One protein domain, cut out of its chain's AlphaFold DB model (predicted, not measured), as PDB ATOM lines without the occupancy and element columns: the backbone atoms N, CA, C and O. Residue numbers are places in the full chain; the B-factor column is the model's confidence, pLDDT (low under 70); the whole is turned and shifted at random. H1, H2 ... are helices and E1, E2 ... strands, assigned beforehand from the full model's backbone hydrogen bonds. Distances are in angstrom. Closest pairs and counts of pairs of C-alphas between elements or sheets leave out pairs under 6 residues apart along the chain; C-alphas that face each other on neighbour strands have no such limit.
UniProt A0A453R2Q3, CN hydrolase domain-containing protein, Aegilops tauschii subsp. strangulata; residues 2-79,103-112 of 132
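AT A GLANCE: This is residues 2 to 79 and 103 to 112 of the 132 residues of the protein "CN hydrolase domain-containing protein" of Aegilops tauschii subsp. strangulata (UniProt A0A453R2Q3). A strongly twisted sheet of three long strands, E1, E2 and E3, with short E4 at one edge, has the helix H2 lying along one face, which makes two layers, a helix over a sheet. The hairpin of E1 and E2 bends, E1 by 75 degrees at residue 47 and E2 by 60 degrees at residue 58, and the tiny helix H1 sits near that bend. The 88 printed residues include two named helices and four named strands, in the order H1, H2, E1, E2, E3, E4; the class is mixed, helices and strands. The sheet order is E3, E2, E1, E4, mixed, and the whole is compact, with a radius of gyration of the C-alphas of 12.8 A and spans of 38 by 29 by 20 A.

HOW THE PARTS SIT: Look first at E1, residues 40 to 50, E2, residues 55 to 63, and E3, residues 69 to 75: a meander, each strand the antiparallel neighbour of the one before. N 48 and O 57 are 2.9 A apart, and N 60 and O 73 are 2.9 A apart. The edge strand E4, residues 105 to 107, is the parallel neighbour of E1, with N 106 and O 40 within hydrogen-bond range at 2.8 A. H2, residues 25 to 37, is on the sheet at a height of 8.9 A, over E2 and E1, along the strands; its closest C-alphas to E1 are those of Ala 34 and Thr 40, 6.0 A. H1, residues 9 to 12, only grazes the sheet with Met 12. Every O i to N i+4 pair of H2 is within hydrogen-bond range; H1 is too short for one.

IN THESE COORDINATES: Find C-alpha 40 at (178.426, 216.745, 138.481); E1 runs 25.0 A from there. E2 spans 23.0 A, H2 18.3 A and E3 16.8 A. E4 ends at C-alpha 107, (179.391, 211.389, 131.885).

THE WHOLE: Residues 80 to 102 are not printed; C-alphas 79 and 103 are 38.3 A apart. The link H1 to H2 is long. pLDDT is under 70 in residues 7 to 12, 76 to 79 and 103 to 112.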
ATOM      1  N   ILE A   2     180.434 216.544 120.094       77.50
ATOM      2  CA  ILE A   2     179.305 217.159 119.347       77.50
ATOM      3  C   ILE A   2     178.080 216.241 119.280       77.50
ATOM      4  O   ILE A   2     177.814 215.601 118.268       77.50
ATOM      5  N   TRP A   3     177.377 216.128 120.407       79.50
ATOM      6  CA  TRP A   3     176.263 215.183 120.559       79.50
ATOM      7  C   TRP A   3     174.899 215.803 120.239       79.50
ATOM      8  O   TRP A   3     173.934 215.074 120.021       79.50
ATOM      9  N   SER A   4     174.804 217.133 120.213       80.19
ATOM     10  CA  SER A   4     173.541 217.849 120.009       80.19
ATOM     11  C   SER A   4     173.138 217.993 118.538       80.19
ATOM     12  O   SER A   4     172.000 218.367 118.257       80.19
ATOM     13  N   CYS A   5     174.018 217.674 117.581       72.38
ATOM     14  CA  CYS A   5     173.715 217.777 116.154       72.38
ATOM     15  C   CYS A   5     174.439 216.716 115.309       72.38
ATOM     16  O   CYS A   5     175.435 216.141 115.756       72.38
ATOM     17  N   PRO A   6     173.997 216.476 114.059       71.25
ATOM     18  CA  PRO A   6     174.771 215.695 113.101       71.25
ATOM     19  C   PRO A   6     176.173 216.291 112.929       71.25
ATOM     20  O   PRO A   6     176.328 217.514 112.866       71.25
ATOM     21  N   TYR A   7     177.191 215.437 112.814       62.88
ATOM     22  CA  TYR A   7     178.579 215.860 112.604       62.88
ATOM     23  C   TYR A   7     178.809 216.298 111.147       62.88
ATOM     24  O   TYR A   7     179.568 215.695 110.394       62.88
ATOM     25  N   ALA A   8     178.108 217.347 110.727       66.12
ATOM     26  CA  ALA A   8     178.228 217.951 109.413       66.12
ATOM     27  C   ALA A   8     178.574 219.432 109.582       66.12
ATOM     28  O   ALA A   8     177.838 220.216 110.179       66.12
ATOM     29  N   MET A   9     179.726 219.826 109.038       61.25
ATOM     30  CA  MET A   9     180.231 221.200 109.122       61.25
ATOM     31  C   MET A   9     179.244 222.244 108.597       61.25
ATOM     32  O   MET A   9     179.157 223.334 109.152       61.25
ATOM     33  N   GLN A  10     178.509 221.891 107.543       63.94
ATOM     34  CA  GLN A  10     177.567 222.772 106.852       63.94
ATOM     35  C   GLN A  10     176.353 223.116 107.725       63.94
ATOM     36  O   GLN A  10     175.818 224.214 107.620       63.94
ATOM     37  N   THR A  11     175.956 222.214 108.626       67.50
ATOM     38  CA  THR A  11     174.811 222.410 109.525       67.50
ATOM     39  C   THR A  11     175.232 222.845 110.923       67.50
ATOM     40  O   THR A  11     174.426 223.388 111.659       67.50
ATOM     41  N   MET A  12     176.496 222.672 111.315       67.94
ATOM     42  CA  MET A  12     176.967 222.961 112.677       67.94
ATOM     43  C   MET A  12     176.628 224.385 113.154       67.94
ATOM     44  O   MET A  12     176.306 224.577 114.322       67.94
ATOM     45  N   ARG A  13     176.629 225.370 112.245       78.00
ATOM     46  CA  ARG A  13     176.258 226.759 112.556       78.00
ATOM     47  C   ARG A  13     174.773 226.923 112.899       78.00
ATOM     48  O   ARG A  13     174.459 227.728 113.764       78.00
ATOM     49  N   SER A  14     173.870 226.178 112.257       82.25
ATOM     50  CA  SER A  14     172.428 226.273 112.533       82.25
ATOM     51  C   SER A  14     172.030 225.618 113.854       82.25
ATOM     52  O   SER A  14     170.982 225.939 114.396       82.25
ATOM     53  N   TYR A  15     172.862 224.704 114.362       82.94
ATOM     54  CA  TYR A  15     172.687 224.063 115.667       82.94
ATOM     55  C   TYR A  15     173.517 224.731 116.771       82.94
ATOM     56  O   TYR A  15     173.502 224.257 117.901       82.94
ATOM     57  N   ALA A  16     174.269 225.788 116.449       86.62
ATOM     58  CA  ALA A  16     175.157 226.431 117.399       86.62
ATOM     59  C   ALA A  16     174.372 227.207 118.457       86.62
ATOM     60  O   ALA A  16     173.519 228.036 118.139       86.62
ATOM     61  N   GLU A  17     174.694 226.944 119.716       90.50
ATOM     62  CA  GLU A  17     174.002 227.515 120.866       90.50
ATOM     63  C   GLU A  17     174.776 228.716 121.428       90.50
ATOM     64  O   GLU A  17     176.006 228.766 121.355       90.50
ATOM     65  N   ASP A  18     174.063 229.690 122.000       90.88
ATOM     66  CA  ASP A  18     174.689 230.803 122.723       90.88
ATOM     67  C   ASP A  18     174.698 230.477 124.217       90.88
ATOM     68  O   ASP A  18     173.730 230.728 124.938       90.88
ATOM     69  N   ILE A  19     175.800 229.871 124.660       88.12
ATOM     70  CA  ILE A  19     175.981 229.441 126.050       88.12
ATOM     71  C   ILE A  19     176.108 230.653 126.982       88.12
ATOM     72  O   ILE A  19     175.499 230.660 128.047       88.12
ATOM     73  N   ASP A  20     176.859 231.685 126.586       85.75
ATOM     74  CA  ASP A  20     177.093 232.871 127.428       85.75
ATOM     75  C   ASP A  20     175.848 233.759 127.543       85.75
ATOM     76  O   ASP A  20     175.599 234.344 128.593       85.75
ATOM     77  N   GLY A  21     175.033 233.834 126.491       84.69
ATOM     78  CA  GLY A  21     173.752 234.537 126.505       84.69
ATOM     79  C   GLY A  21     172.585 233.719 127.059       84.69
ATOM     80  O   GLY A  21     171.439 234.146 126.908       84.69
ATOM     81  N   GLY A  22     172.842 232.539 127.637       83.88
ATOM     82  CA  GLY A  22     171.827 231.681 128.257       83.88
ATOM     83  C   GLY A  22     170.843 231.023 127.280       83.88
ATOM     84  O   GLY A  22     169.863 230.418 127.707       83.88
ATOM     85  N   ARG A  23     171.082 231.103 125.966       85.38
ATOM     86  CA  ARG A  23     170.248 230.480 124.924       85.38
ATOM     87  C   ARG A  23     170.869 229.154 124.488       85.38
ATOM     88  O   ARG A  23     171.273 228.992 123.335       85.38
ATOM     89  N   SER A  24     170.949 228.217 125.430       91.06
ATOM     90  CA  SER A  24     171.523 226.888 125.213       91.06
ATOM     91  C   SER A  24     170.624 225.783 125.781       91.06
ATOM     92  O   SER A  24     170.786 225.396 126.940       91.06
ATOM     93  N   PRO A  25     169.686 225.239 124.979       91.31
ATOM     94  CA  PRO A  25     168.832 224.128 125.396       91.31
ATOM     95  C   PRO A  25     169.620 222.906 125.884       91.31
ATOM     96  O   PRO A  25     169.181 222.215 126.805       91.31
ATOM     97  N   SER A  26     170.797 222.646 125.302       90.44
ATOM     98  CA  SER A  26     171.657 221.539 125.718       90.44
ATOM     99  C   SER A  26     172.193 221.747 127.133       90.44
ATOM    100  O   SER A  26     172.133 220.828 127.950       90.44
ATOM    101  N   VAL A  27     172.684 222.949 127.449       91.31
ATOM    102  CA  VAL A  27     173.201 223.269 128.788       91.31
ATOM    103  C   VAL A  27     172.070 223.377 129.809       91.31
ATOM    104  O   VAL A  27     172.235 222.876 130.918       91.31
ATOM    105  N   SER A  28     170.910 223.932 129.442       93.31
ATOM    106  CA  SER A  28     169.725 223.965 130.313       93.31
ATOM    107  C   SER A  28     169.282 222.558 130.719       93.31
ATOM    108  O   SER A  28     169.102 222.287 131.901       93.31
ATOM    109  N   MET A  29     169.208 221.624 129.768       93.75
ATOM    110  CA  MET A  29     168.867 220.232 130.074       93.75
ATOM    111  C   MET A  29     169.909 219.572 130.994       93.75
ATOM    112  O   MET A  29     169.543 218.874 131.938       93.75
ATOM    113  N   LEU A  30     171.208 219.817 130.773       88.94
ATOM    114  CA  LEU A  30     172.260 219.307 131.661       88.94
ATOM    115  C   LEU A  30     172.177 219.916 133.071       88.94
ATOM    116  O   LEU A  30     172.369 219.192 134.043       88.94
ATOM    117  N   SER A  31     171.863 221.208 133.177       91.31
ATOM    118  CA  SER A  31     171.625 221.933 134.432       91.31
ATOM    119  C   SER A  31     170.491 221.315 135.240       91.31
ATOM    120  O   SER A  31     170.699 220.929 136.392       91.31
ATOM    121  N   GLU A  32     169.335 221.102 134.609       91.56
ATOM    122  CA  GLU A  32     168.177 220.475 135.250       91.56
ATOM    123  C   GLU A  32     168.502 219.066 135.759       91.56
ATOM    124  O   GLU A  32     168.196 218.726 136.903       91.56
ATOM    125  N   VAL A  33     169.165 218.242 134.941       87.31
ATOM    126  CA  VAL A  33     169.518 216.864 135.322       87.31
ATOM    127  C   VAL A  33     170.559 216.840 136.444       87.31
ATOM    128  O   VAL A  33     170.445 216.013 137.354       87.31
ATOM    129  N   ALA A  34     171.559 217.724 136.396       86.25
ATOM    130  CA  ALA A  34     172.607 217.816 137.407       86.25
ATOM    131  C   ALA A  34     172.035 218.232 138.769       86.25
ATOM    132  O   ALA A  34     172.292 217.552 139.766       86.25
ATOM    133  N   ALA A  35     171.178 219.260 138.787       90.69
ATOM    134  CA  ALA A  35     170.496 219.736 139.988       90.69
ATOM    135  C   ALA A  35     169.525 218.691 140.559       90.69
ATOM    136  O   ALA A  35     169.573 218.367 141.747       90.69
ATOM    137  N   ALA A  36     168.682 218.091 139.709       87.56
ATOM    138  CA  ALA A  36     167.692 217.103 140.140       87.56
ATOM    139  C   ALA A  36     168.334 215.848 140.748       87.56
ATOM    140  O   ALA A  36     167.774 215.238 141.661       87.56
ATOM    141  N   ARG A  37     169.509 215.446 140.248       84.88
ATOM    142  CA  ARG A  37     170.224 214.249 140.716       84.88
ATOM    143  C   ARG A  37     171.342 214.547 141.711       84.88
ATOM    144  O   ARG A  37     171.901 213.597 142.251       84.88
ATOM    145  N   LYS A  38     171.653 215.822 141.970       85.56
ATOM    146  CA  LYS A  38     172.779 216.274 142.805       85.56
ATOM    147  C   LYS A  38     174.112 215.655 142.367       85.56
ATOM    148  O   LYS A  38     174.870 215.138 143.185       85.56
ATOM    149  N   ILE A  39     174.383 215.689 141.063       81.75
ATOM    150  CA  ILE A  39     175.599 215.128 140.454       81.75
ATOM    151  C   ILE A  39     176.347 216.182 139.645       81.75
ATOM    152  O   ILE A  39     175.744 217.110 139.119       81.75
ATOM    153  N   THR A  40     177.651 215.984 139.469       84.62
ATOM    154  CA  THR A  40     178.426 216.745 138.481       84.62
ATOM    155  C   THR A  40     178.342 216.048 137.125       84.62
ATOM    156  O   THR A  40     178.569 214.838 137.043       84.62
ATOM    157  N   ILE A  41     178.052 216.788 136.054       82.25
ATOM    158  CA  ILE A  41     177.975 216.260 134.689       82.25
ATOM    159  C   ILE A  41     179.072 216.864 133.819       82.25
ATOM    160  O   ILE A  41     179.144 218.078 133.638       82.25
ATOM    161  N   VAL A  42     179.889 216.001 133.212       88.38
ATOM    162  CA  VAL A  42     180.721 216.389 132.066       88.38
ATOM    163  C   VAL A  42     179.845 216.275 130.825       88.38
ATOM    164  O   VAL A  42     179.557 215.172 130.357       88.38
ATOM    165  N   GLY A  43     179.391 217.417 130.316       84.69
ATOM    166  CA  GLY A  43     178.333 217.525 129.315       84.69
ATOM    167  C   GLY A  43     178.717 217.113 127.901       84.69
ATOM    168  O   GLY A  43     177.995 217.449 126.973       84.69
ATOM    169  N   GLY A  44     179.860 216.457 127.688       83.94
ATOM    170  CA  GLY A  44     180.401 216.251 126.346       83.94
ATOM    171  C   GLY A  44     180.634 217.592 125.652       83.94
ATOM    172  O   GLY A  44     180.921 218.577 126.315       83.94
ATOM    173  N   SER A  45     180.524 217.647 124.326       83.75
ATOM    174  CA  SER A  45     180.707 218.904 123.606       83.75
ATOM    175  C   SER A  45     179.562 219.200 122.641       83.75
ATOM    176  O   SER A  45     178.942 218.260 122.145       83.75
ATOM    177  N   ILE A  46     179.277 220.482 122.409       88.12
ATOM    178  CA  ILE A  46     178.211 221.020 121.547       88.12
ATOM    179  C   ILE A  46     178.761 222.194 120.714       88.12
ATOM    180  O   ILE A  46     179.777 222.779 121.098       88.12
ATOM    181  N   PRO A  47     178.155 222.547 119.568       88.25
ATOM    182  CA  PRO A  47     178.554 223.738 118.835       88.25
ATOM    183  C   PRO A  47     178.098 224.998 119.587       88.25
ATOM    184  O   PRO A  47     176.929 225.131 119.937       88.25
ATOM    185  N   GLU A  48     179.016 225.931 119.823       88.81
ATOM    186  CA  GLU A  48     178.757 227.221 120.473       88.81
ATOM    187  C   GLU A  48     179.001 228.357 119.478       88.81
ATOM    188  O   GLU A  48     180.042 228.383 118.819       88.81
ATOM    189  N   MET A  49     178.082 229.319 119.392       88.69
ATOM    190  CA  MET A  49     178.271 230.552 118.628       88.69
ATOM    191  C   MET A  49     178.334 231.739 119.579       88.69
ATOM    192  O   MET A  49     177.407 231.961 120.349       88.69
ATOM    193  N   VAL A  50     179.399 232.535 119.484       86.00
ATOM    194  CA  VAL A  50     179.525 233.790 120.237       86.00
ATOM    195  C   VAL A  50     178.912 234.917 119.402       86.00
ATOM    196  O   VAL A  50     179.517 235.297 118.397       86.00
ATOM    197  N   PRO A  51     177.746 235.488 119.768       81.00
ATOM    198  CA  PRO A  51     177.057 236.459 118.911       81.00
ATOM    199  C   PRO A  51     177.874 237.729 118.654       81.00
ATOM    200  O   PRO A  51     177.837 238.264 117.552       81.00
ATOM    201  N   ALA A  52     178.658 238.170 119.644       80.31
ATOM    202  CA  ALA A  52     179.481 239.377 119.550       80.31
ATOM    203  C   ALA A  52     180.599 239.283 118.496       80.31
ATOM    204  O   ALA A  52     180.979 240.294 117.917       80.31
ATOM    205  N   SER A  53     181.136 238.082 118.246       80.88
ATOM    206  CA  SER A  53     182.243 237.868 117.303       80.88
ATOM    207  C   SER A  53     181.870 237.016 116.089       80.88
ATOM    208  O   SER A  53     182.663 236.893 115.159       80.88
ATOM    209  N   GLY A  54     180.692 236.383 116.091       81.12
ATOM    210  CA  GLY A  54     180.242 235.462 115.047       81.12
ATOM    211  C   GLY A  54     181.055 234.164 114.941       81.12
ATOM    212  O   GLY A  54     180.859 233.410 113.978       81.12
ATOM    213  N   GLN A  55     181.961 233.912 115.897       82.62
ATOM    214  CA  GLN A  55     182.848 232.749 115.927       82.62
ATOM    215  C   GLN A  55     182.115 231.496 116.410       82.62
ATOM    216  O   GLN A  55     181.273 231.561 117.306       82.62
ATOM    217  N   LEU A  56     182.474 230.361 115.807       83.38
ATOM    218  CA  LEU A  56     181.917 229.045 116.097       83.38
ATOM    219  C   LEU A  56     182.967 228.184 116.807       83.38
ATOM    220  O   LEU A  56     184.080 228.017 116.304       83.38
ATOM    221  N   PHE A  57     182.595 227.597 117.938       83.50
ATOM    222  CA  PHE A  57     183.450 226.742 118.755       83.50
ATOM    223  C   PHE A  57     182.822 225.366 118.952       83.50
ATOM    224  O   PHE A  57     181.608 225.195 118.866       83.50
ATOM    225  N   ASN A  58     183.663 224.374 119.236       85.81
ATOM    226  CA  ASN A  58     183.218 223.109 119.802       85.81
ATOM    227  C   ASN A  58     183.447 223.178 121.315       85.81
ATOM    228  O   ASN A  58     184.596 223.187 121.759       85.81
ATOM    229  N   THR A  59     182.375 223.252 122.095       84.81
ATOM    230  CA  THR A  59     182.452 223.641 123.504       84.81
ATOM    231  C   THR A  59     181.984 222.533 124.423       84.81
ATOM    232  O   THR A  59     180.904 221.983 124.238       84.81
ATOM    233  N   CYS A  60     182.808 222.213 125.420       88.44
ATOM    234  CA  CYS A  60     182.496 221.292 126.506       88.44
ATOM    235  C   CYS A  60     182.210 222.068 127.791       88.44
ATOM    236  O   CYS A  60     183.004 222.929 128.179       88.44
ATOM    237  N   CYS A  61     181.108 221.738 128.460       86.50
ATOM    238  CA  CYS A  61     180.723 222.321 129.741       86.50
ATOM    239  C   CYS A  61     180.729 221.255 130.837       86.50
ATOM    240  O   CYS A  61     180.297 220.121 130.623       86.50
ATOM    241  N   VAL A  62     181.187 221.642 132.025       86.25
ATOM    242  CA  VAL A  62     181.018 220.868 133.257       86.25
ATOM    243  C   VAL A  62     179.967 221.571 134.095       86.25
ATOM    244  O   VAL A  62     180.125 222.750 134.407       86.25
ATOM    245  N   VAL A  63     178.903 220.854 134.439       87.44
ATOM    246  CA  VAL A  63     177.778 221.372 135.220       87.44
ATOM    247  C   VAL A  63     177.791 220.726 136.598       87.44
ATOM    248  O   VAL A  63     177.916 219.506 136.705       87.44
ATOM    249  N   GLY A  64     177.730 221.541 137.643       83.06
ATOM    250  CA  GLY A  64     177.778 221.111 139.035       83.06
ATOM    251  C   GLY A  64     176.435 220.585 139.555       83.06
ATOM    252  O   GLY A  64     175.409 220.731 138.893       83.06
ATOM    253  N   PRO A  65     176.424 220.004 140.767       85.56
ATOM    254  CA  PRO A  65     175.223 219.447 141.401       85.56
ATOM    255  C   PRO A  65     174.173 220.497 141.796       85.56
ATOM    256  O   PRO A  65     173.078 220.134 142.208       85.56
ATOM    257  N   ASP A  66     174.507 221.780 141.697       87.38
ATOM    258  CA  ASP A  66     173.611 222.931 141.841       87.38
ATOM    259  C   ASP A  66     172.994 223.380 140.506       87.38
ATOM    260  O   ASP A  66     172.188 224.305 140.480       87.38
ATOM    261  N   GLY A  67     173.344 222.720 139.398       88.38
ATOM    262  CA  GLY A  67     172.902 223.079 138.053       88.38
ATOM    263  C   GLY A  67     173.732 224.191 137.408       88.38
ATOM    264  O   GLY A  67     173.450 224.572 136.272       88.38
ATOM    265  N   GLU A  68     174.771 224.707 138.061       91.56
ATOM    266  CA  GLU A  68     175.584 225.787 137.500       91.56
ATOM    267  C   GLU A  68     176.743 225.263 136.647       91.56
ATOM    268  O   GLU A  68     177.336 224.220 136.930       91.56
ATOM    269  N   ILE A  69     177.138 226.022 135.622       88.12
ATOM    270  CA  ILE A  69     178.352 225.726 134.853       88.12
ATOM    271  C   ILE A  69     179.574 226.012 135.733       88.12
ATOM    272  O   ILE A  69     179.841 227.157 136.085       88.12
ATOM    273  N   LYS A  70     180.353 224.975 136.047       87.31
ATOM    274  CA  LYS A  70     181.593 225.077 136.833       87.31
ATOM    275  C   LYS A  70     182.834 225.246 135.968       87.31
ATOM    276  O   LYS A  70     183.819 225.825 136.410       87.31
ATOM    277  N   ALA A  71     182.795 224.755 134.731       84.94
ATOM    278  CA  ALA A  71     183.871 224.954 133.770       84.94
ATOM    279  C   ALA A  71     183.344 224.949 132.334       84.94
ATOM    280  O   ALA A  71     182.376 224.256 132.012       84.94
ATOM    281  N   LYS A  72     184.033 225.684 131.457       86.25
ATOM    282  CA  LYS A  72     183.764 225.724 130.020       86.25
ATOM    283  C   LYS A  72     185.074 225.664 129.242       86.25
ATOM    284  O   LYS A  72     185.981 226.451 129.493       86.25
ATOM    285  N   HIS A  73     185.163 224.751 128.283       85.00
ATOM    286  CA  HIS A  73     186.324 224.587 127.414       85.00
ATOM    287  C   HIS A  73     185.913 224.703 125.946       85.00
ATOM    288  O   HIS A  73     185.117 223.898 125.463       85.00
ATOM    289  N   ARG A  74     186.490 225.674 125.231       84.62
ATOM    290  CA  ARG A  74     186.295 225.885 123.791       84.62
ATOM    291  C   ARG A  74     187.434 225.239 123.012       84.62
ATOM    292  O   ARG A  74     188.568 225.711 123.061       84.62
ATOM    293  N   LYS A  75     187.132 224.195 122.244       76.25
ATOM    294  CA  LYS A  75     188.050 223.654 121.245       76.25
ATOM    295  C   LYS A  75     187.993 224.545 120.006       76.25
ATOM    296  O   LYS A  75     186.964 224.632 119.333       76.25
ATOM    297  N   VAL A  76     189.106 225.215 119.724       62.31
ATOM    298  CA  VAL A  76     189.268 226.050 118.531       62.31
ATOM    299  C   VAL A  76     189.367 225.138 117.310       62.31
ATOM    300  O   VAL A  76     190.164 224.198 117.290       62.31
ATOM    301  N   LYS A  77     188.539 225.393 116.296       56.78
ATOM    302  CA  LYS A  77     188.674 224.770 114.982       56.78
ATOM    303  C   LYS A  77     189.457 225.719 114.085       56.78
ATOM    304  O   LYS A  77     188.945 226.769 113.714       56.78
ATOM    305  N   GLU A  78     190.688 225.358 113.752       45.62
ATOM    306  CA  GLU A  78     191.511 226.131 112.822       45.62
ATOM    307  C   GLU A  78     190.956 225.981 111.387       45.62
ATOM    308  O   GLU A  78     190.666 224.851 110.962       45.62
ATOM    309  N   PRO A  79     190.750 227.071 110.623       39.16
ATOM    310  CA  PRO A  79     190.299 226.975 109.240       39.16
ATOM    311  C   PRO A  79     191.446 226.444 108.371       39.16
ATOM    312  O   PRO A  79     192.440 227.132 108.171       39.16
ATOM    313  N   PRO A 103     182.779 215.397 144.115       37.31
ATOM    314  CA  PRO A 103     182.264 214.058 144.354       37.31
ATOM    315  C   PRO A 103     181.719 213.499 143.026       37.31
ATOM    316  O   PRO A 103     180.862 214.115 142.401       37.31
ATOM    317  N   ALA A 104     182.271 212.364 142.580       44.72
ATOM    318  CA  ALA A 104     181.834 211.514 141.459       44.72
ATOM    319  C   ALA A 104     181.128 212.225 140.273       44.72
ATOM    320  O   ALA A 104     179.911 212.413 140.265       44.72
ATOM    321  N   ALA A 105     181.872 212.542 139.207       41.19
ATOM    322  CA  ALA A 105     181.275 213.045 137.968       41.19
ATOM    323  C   ALA A 105     180.626 211.915 137.144       41.19
ATOM    324  O   ALA A 105     181.217 210.853 136.943       41.19
ATOM    325  N   SER A 106     179.422 212.159 136.626       46.38
ATOM    326  CA  SER A 106     178.726 211.282 135.678       46.38
ATOM    327  C   SER A 106     178.880 211.829 134.257       46.38
ATOM    328  O   SER A 106     178.603 212.999 134.002       46.38
ATOM    329  N   VAL A 107     179.314 211.000 133.305       45.72
ATOM    330  CA  VAL A 107     179.391 211.389 131.885       45.72
ATOM    331  C   VAL A 107     178.051 211.088 131.222       45.72
ATOM    332  O   VAL A 107     177.599 209.943 131.235       45.72
ATOM    333  N   TRP A 108     177.415 212.098 130.626       40.41
ATOM    334  CA  TRP A 108     176.156 211.930 129.900       40.41
ATOM    335  C   TRP A 108     176.395 212.114 128.401       40.41
ATOM    336  O   TRP A 108     176.875 213.157 127.968       40.41
ATOM    337  N   ASN A 109     176.086 211.093 127.601       39.91
ATOM    338  CA  ASN A 109     176.199 211.159 126.146       39.91
ATOM    339  C   ASN A 109     174.940 210.535 125.533       39.91
ATOM    340  O   ASN A 109     174.752 209.318 125.599       39.91
ATOM    341  N   ARG A 110     174.046 211.353 124.963       37.03
ATOM    342  CA  ARG A 110     172.889 210.846 124.214       37.03
ATOM    343  C   ARG A 110     173.357 210.507 122.797       37.03
ATOM    344  O   ARG A 110     173.559 211.397 121.982       37.03
ATOM    345  N   HIS A 111     173.535 209.221 122.503       32.12
ATOM    346  CA  HIS A 111     173.735 208.755 121.130       32.12
ATOM    347  C   HIS A 111     172.375 208.750 120.406       32.12
ATOM    348  O   HIS A 111     171.417 208.191 120.950       32.12
ATOM    349  N   PRO A 112     172.231 209.325 119.198       36.12
ATOM    350  CA  PRO A 112     171.055 209.064 118.383       36.12
ATOM    351  C   PRO A 112     171.211 207.646 117.818       36.12
ATOM    352  O   PRO A 112     172.287 207.305 117.334       36.12
TER     353      PRO A 112